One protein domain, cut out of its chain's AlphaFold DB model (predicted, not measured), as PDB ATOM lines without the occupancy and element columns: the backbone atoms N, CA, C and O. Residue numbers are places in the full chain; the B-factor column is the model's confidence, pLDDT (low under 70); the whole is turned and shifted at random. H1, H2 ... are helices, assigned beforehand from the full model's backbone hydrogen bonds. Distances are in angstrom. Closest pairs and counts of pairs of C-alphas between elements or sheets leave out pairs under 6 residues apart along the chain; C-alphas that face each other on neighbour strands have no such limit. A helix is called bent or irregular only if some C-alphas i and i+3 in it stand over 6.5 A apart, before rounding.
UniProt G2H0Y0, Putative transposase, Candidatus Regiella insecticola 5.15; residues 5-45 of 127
ATOM      1  N   ARG A   5     126.221 182.184 135.787       83.81
ATOM      2  CA  ARG A   5     125.143 181.188 135.788       83.81
ATOM      3  C   ARG A   5     124.575 180.898 134.392       83.81
ATOM      4  O   ARG A   5     124.373 179.743 134.046       83.81
ATOM      5  N   TYR A   6     124.347 181.932 133.585       85.75
ATOM      6  CA  TYR A   6     123.913 181.792 132.196       85.75
ATOM      7  C   TYR A   6     124.956 181.037 131.369       85.75
ATOM      8  O   TYR A   6     124.604 180.084 130.694       85.75
ATOM      9  N   GLN A   7     126.238 181.399 131.479       85.56
ATOM     10  CA  GLN A   7     127.316 180.727 130.741       85.56
ATOM     11  C   GLN A   7     127.424 179.242 131.102       85.56
ATOM     12  O   GLN A   7     127.543 178.405 130.213       85.56
ATOM     13  N   ILE A   8     127.319 178.905 132.389       87.19
ATOM     14  CA  ILE A   8     127.351 177.513 132.851       87.19
ATOM     15  C   ILE A   8     126.142 176.729 132.348       87.19
ATOM     16  O   ILE A   8     126.311 175.648 131.796       87.19
ATOM     17  N   ILE A   9     124.929 177.266 132.487       89.50
ATOM     18  CA  ILE A   9     123.720 176.585 132.007       89.50
ATOM     19  C   ILE A   9     123.749 176.427 130.482       89.50
ATOM     20  O   ILE A   9     123.423 175.358 129.974       89.50
ATOM     21  N   THR A  10     124.210 177.436 129.744       89.69
ATOM     22  CA  THR A  10     124.397 177.347 128.291       89.69
ATOM     23  C   THR A  10     125.429 176.285 127.912       89.69
ATOM     24  O   THR A  10     125.178 175.506 126.995       89.69
ATOM     25  N   LEU A  11     126.555 176.201 128.626       90.38
ATOM     26  CA  LEU A  11     127.560 175.160 128.405       90.38
ATOM     27  C   LEU A  11     126.975 173.762 128.651       90.38
ATOM     28  O   LEU A  11     127.172 172.862 127.835       90.38
ATOM     29  N   LEU A  12     126.228 173.590 129.746       89.81
ATOM     30  CA  LEU A  12     125.575 172.325 130.083       89.81
ATOM     31  C   LEU A  12     124.544 171.920 129.026       89.81
ATOM     32  O   LEU A  12     124.508 170.752 128.656       89.81
ATOM     33  N   ARG A  13     123.771 172.870 128.480       89.19
ATOM     34  CA  ARG A  13     122.865 172.620 127.344       89.19
ATOM     35  C   ARG A  13     123.620 172.111 126.116       89.19
ATOM     36  O   ARG A  13     123.204 171.141 125.499       89.19
ATOM     37  N   GLN A  14     124.736 172.752 125.770       90.56
ATOM     38  CA  GLN A  14     125.507 172.423 124.565       90.56
ATOM     39  C   GLN A  14     126.265 171.098 124.663       90.56
ATOM     40  O   GLN A  14     126.415 170.405 123.661       90.56
ATOM     41  N   GLN A  15     126.790 170.763 125.841       90.62
ATOM     42  CA  GLN A  15     127.625 169.575 126.035       90.62
ATOM     43  C   GLN A  15     126.871 168.406 126.671       90.62
ATOM     44  O   GLN A  15     127.509 167.417 127.022       90.62
ATOM     45  N   TRP A  16     125.542 168.494 126.811       86.94
ATOM     46  CA  TRP A  16     124.749 167.536 127.583       86.94
ATOM     47  C   TRP A  16     125.013 166.077 127.201       86.94
ATOM     48  O   TRP A  16     125.211 165.237 128.072       86.94
ATOM     49  N   ASP A  17     125.083 165.782 125.905       84.94
ATOM     50  CA  ASP A  17     125.253 164.412 125.410       84.94
ATOM     51  C   ASP A  17     126.647 163.822 125.698       84.94
ATOM     52  O   ASP A  17     126.847 162.617 125.571       84.94
ATOM     53  N   LYS A  18     127.614 164.652 126.111       87.00
ATOM     54  CA  LYS A  18     128.960 164.230 126.530       87.00
ATOM     55  C   LYS A  18     129.133 164.199 128.050       87.00
ATOM     56  O   LYS A  18     130.204 163.823 128.526       87.00
ATOM     57  N   LEU A  19     128.130 164.631 128.816       83.25
ATOM     58  CA  LEU A  19     128.210 164.666 130.273       83.25
ATOM     59  C   LEU A  19     128.039 163.262 130.852       83.25
ATOM     60  O   LEU A  19     127.103 162.540 130.519       83.25
ATOM     61  N   GLN A  20     128.911 162.910 131.792       82.94
ATOM     62  CA  GLN A  20     128.687 161.774 132.676       82.94
ATOM     63  C   GLN A  20     127.944 162.277 133.910       82.94
ATOM     64  O   GLN A  20     128.508 162.990 134.739       82.94
ATOM     65  N   LEU A  21     126.654 161.958 133.988       80.69
ATOM     66  CA  LEU A  21     125.830 162.325 135.134       80.69
ATOM     67  C   LEU A  21     126.071 161.346 136.292       80.69
ATOM     68  O   LEU A  21     126.179 160.140 136.051       80.69
ATOM     69  N   PRO A  22     126.097 161.834 137.543       83.06
ATOM     70  CA  PRO A  22     126.059 160.970 138.713       83.06
ATOM     71  C   PRO A  22     124.837 160.030 138.692       83.06
ATOM     72  O   PRO A  22     123.783 160.419 138.167       83.06
ATOM     73  N   PRO A  23     124.935 158.815 139.267       79.81
ATOM     74  CA  PRO A  23     123.866 157.815 139.226       79.81
ATOM     75  C   PRO A  23     122.518 158.326 139.746       79.81
ATOM     76  O   PRO A  23     121.475 157.962 139.204       79.81
ATOM     77  N   GLU A  24     122.526 159.195 140.758       82.00
ATOM     78  CA  GLU A  24     121.329 159.822 141.324       82.00
ATOM     79  C   GLU A  24     120.565 160.693 140.308       82.00
ATOM     80  O   GLU A  24     119.332 160.733 140.296       82.00
ATOM     81  N   TRP A  25     121.278 161.372 139.408       78.94
ATOM     82  CA  TRP A  25     120.677 162.266 138.415       78.94
ATOM     83  C   TRP A  25     120.362 161.544 137.113       78.94
ATOM     84  O   TRP A  25     119.353 161.853 136.482       78.94
ATOM     85  N   ALA A  26     121.164 160.543 136.745       80.25
ATOM     86  CA  ALA A  26     120.904 159.695 135.583       80.25
ATOM     87  C   ALA A  26     119.550 158.964 135.689       80.25
ATOM     88  O   ALA A  26     118.846 158.813 134.691       80.25
ATOM     89  N   GLN A  27     119.147 158.576 136.905       77.69
ATOM     90  CA  GLN A  27     117.834 157.971 137.168       77.69
ATOM     91  C   GLN A  27     116.674 158.970 137.047       77.69
ATOM     92  O   GLN A  27     115.569 158.592 136.677       77.69
ATOM     93  N   THR A  28     116.924 160.248 137.340       77.06
ATOM     94  CA  THR A  28     115.890 161.295 137.371       77.06
ATOM     95  C   THR A  28     115.700 161.960 136.003       77.06
ATOM     96  O   THR A  28     114.593 162.364 135.646       77.06
ATOM     97  N   ILE A  29     116.773 162.071 135.215       81.44
ATOM     98  CA  ILE A  29     116.803 162.765 133.922       81.44
ATOM     99  C   ILE A  29     117.059 161.743 132.815       81.44
ATOM    100  O   ILE A  29     118.085 161.750 132.137       81.44
ATOM    101  N   THR A  30     116.108 160.834 132.640       74.44
ATOM    102  CA  THR A  30     116.203 159.758 131.647       74.44
ATOM    103  C   THR A  30     115.895 160.266 130.236       74.44
ATOM    104  O   THR A  30     116.466 159.797 129.255       74.44
ATOM    105  N   THR A  31     114.998 161.250 130.114       80.12
ATOM    106  CA  THR A  31     114.459 161.698 128.820       80.12
ATOM    107  C   THR A  31     114.955 163.100 128.453       80.12
ATOM    108  O   THR A  31     115.013 163.968 129.327       80.12
ATOM    109  N   PRO A  32     115.208 163.406 127.161       77.94
ATOM    110  CA  PRO A  32     115.550 164.757 126.704       77.94
ATOM    111  C   PRO A  32     114.590 165.852 127.179       77.94
ATOM    112  O   PRO A  32     115.013 166.951 127.525       77.94
ATOM    113  N   ARG A  33     113.301 165.520 127.296       82.31
ATOM    114  CA  ARG A  33     112.246 166.425 127.769       82.31
ATOM    115  C   ARG A  33     112.400 166.852 129.237       82.31
ATOM    116  O   ARG A  33     111.883 167.896 129.610       82.31
ATOM    117  N   GLN A  34     113.096 166.064 130.059       84.38
ATOM    118  CA  GLN A  34     113.340 166.360 131.478       84.38
ATOM    119  C   GLN A  34     114.592 167.228 131.691       84.38
ATOM    120  O   GLN A  34     114.743 167.820 132.758       84.38
ATOM    121  N   ARG A  35     115.467 167.342 130.679       87.69
ATOM    122  CA  ARG A  35     116.741 168.079 130.758       87.69
ATOM    123  C   ARG A  35     116.525 169.583 130.924       87.69
ATOM    124  O   ARG A  35     117.092 170.191 131.827       87.69
ATOM    125  N   GLU A  36     115.683 170.173 130.075       87.38
ATOM    126  CA  GLU A  36     115.428 171.620 130.082       87.38
ATOM    127  C   GLU A  36     114.755 172.102 131.380       87.38
ATOM    128  O   GLU A  36     115.307 173.000 132.015       87.38
ATOM    129  N   PRO A  37     113.670 171.469 131.877       89.56
ATOM    130  CA  PRO A  37     113.073 171.850 133.159       89.56
ATOM    131  C   PRO A  37     114.046 171.749 134.339       89.56
ATOM    132  O   PRO A  37     114.011 172.582 135.242       89.56
ATOM    133  N   PHE A  38     114.931 170.748 134.332       88.88
ATOM    134  CA  PHE A  38     115.963 170.595 135.355       88.88
ATOM    135  C   PHE A  38     116.965 171.757 135.323       88.88
ATOM    136  O   PHE A  38     117.219 172.394 136.349       88.88
ATOM    137  N   LEU A  39     117.506 172.075 134.145       89.31
ATOM    138  CA  LEU A  39     118.449 173.181 133.983       89.31
ATOM    139  C   LEU A  39     117.812 174.534 134.312       89.31
ATOM    140  O   LEU A  39     118.447 175.355 134.971       89.31
ATOM    141  N   ASP A  40     116.554 174.747 133.929       90.00
ATOM    142  CA  ASP A  40     115.815 175.970 134.242       90.00
ATOM    143  C   ASP A  40     115.533 176.106 135.739       90.00
ATOM    144  O   ASP A  40     115.724 177.182 136.311       90.00
ATOM    145  N   PHE A  41     115.164 175.013 136.410       89.94
ATOM    146  CA  PHE A  41     114.998 174.995 137.861       89.94
ATOM    147  C   PHE A  41     116.295 175.390 138.580       89.94
ATOM    148  O   PHE A  41     116.295 176.248 139.468       89.94
ATOM    149  N   HIS A  42     117.429 174.820 138.167       87.06
ATOM    150  CA  HIS A  42     118.732 175.172 138.730       87.06
ATOM    151  C   HIS A  42     119.177 176.587 138.350       87.06
ATOM    152  O   HIS A  42     119.778 177.275 139.179       87.06
ATOM    153  N   TYR A  43     118.838 177.066 137.153       87.56
ATOM    154  CA  TYR A  43     119.077 178.447 136.748       87.56
ATOM    155  C   TYR A  43     118.305 179.434 137.630       87.56
ATOM    156  O   TYR A  43     118.852 180.466 137.993       87.56
ATOM    157  N   GLN A  44     117.067 179.144 138.024       88.31
ATOM    158  CA  GLN A  44     116.249 180.076 138.813       88.31
ATOM    159  C   GLN A  44     116.656 180.169 140.288       88.31
ATOM    160  O   GLN A  44     116.373 181.173 140.942       88.31
ATOM    161  N   ARG A  45     117.361 179.163 140.817       87.81
ATOM    162  CA  ARG A  45     117.861 179.188 142.195       87.81
ATOM    163  C   ARG A  45     118.837 180.343 142.430       87.81
ATOM    164  O   ARG A  45     119.474 180.853 141.504       87.81
TER     165      ARG A  45
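AT A GLANCE: This is residues 5 to 45 of the 127 residues of the protein "Putative transposase" of Candidatus Regiella insecticola 5.15 (UniProt G2H0Y0). Two helices of similar length, H1 and H3, stand side by side and run opposite ways, and the chain turns between them at one end through a short helix, H2, giving a small U. The U is loosely formed: H1 and H3 touch over 6 pairs of C-alphas, H2 touches neither of them, and residues 22 to 27 stick out at the turn. The printed part has 41 residues with three named helices, in the order H1, H2, H3, and no named strand; the class is all helix. The whole is compact, with a radius of gyration of the C-alphas of 10.0 A, and the C-alphas span 25 by 20 by 17 A along their three main axes.

IN THESE COORDINATES: H1, the longest helix by residues, holds residues 5 to 18 and is 19.7 A from first to last C-alpha. It begins with C-alpha 5 at (125.143, 181.188, 135.788) and ends with C-alpha 18 at (128.960, 164.230, 126.530). H1 is irregular: C-alphas 14 and 17 are 8.1 A apart. H3 holds residues 32 to 44, is 19.5 A long and ends with C-alpha 44 at (116.249, 180.076, 138.813). H3 is irregular too, but only just: C-alphas 33 and 36 are 6.52 A apart. H2 holds residues 23 to 26 and is 5.1 A long, with C-alpha 23 at (123.866, 157.815, 139.226).

HOW THE PARTS SIT: H1 and H3 touch, with the C-alphas of Ile 9 and Leu 39 their closest, at 6.6 A. Their lines, both rough ones, stand at a shallow tilt of 21 degrees, and the two helices run opposite ways. Their centres are 11.0 A apart. H2 is apart from H1 and apart from H3, with no C-alpha of either within 8 A of it. Residues 22 to 27, of which 23 to 26 belong to H2, stand free. In the backbones, 8 of 10 pairs of O i and N i+4 in H1 and 7 of 9 in H3 are within hydrogen-bond range; H2 is too short for such a pair, and its 1 pair of O i and N i+3 is not within range.

THE WHOLE: The two C-alphas farthest apart are those of Gln 7 and Gln 27, at 25.5 A. The C-alphas of Arg 5 and Arg 45, the first and last printed residues, are 9.9 A apart. The printed part has no cut. The link from H1 to H2, with 4 residues between them, is tight, and so is the link from H2 to H3, with 5. The mean pLDDT of the printed part is 85.1, that of H2 is 80, and no printed residue of this model is under 70.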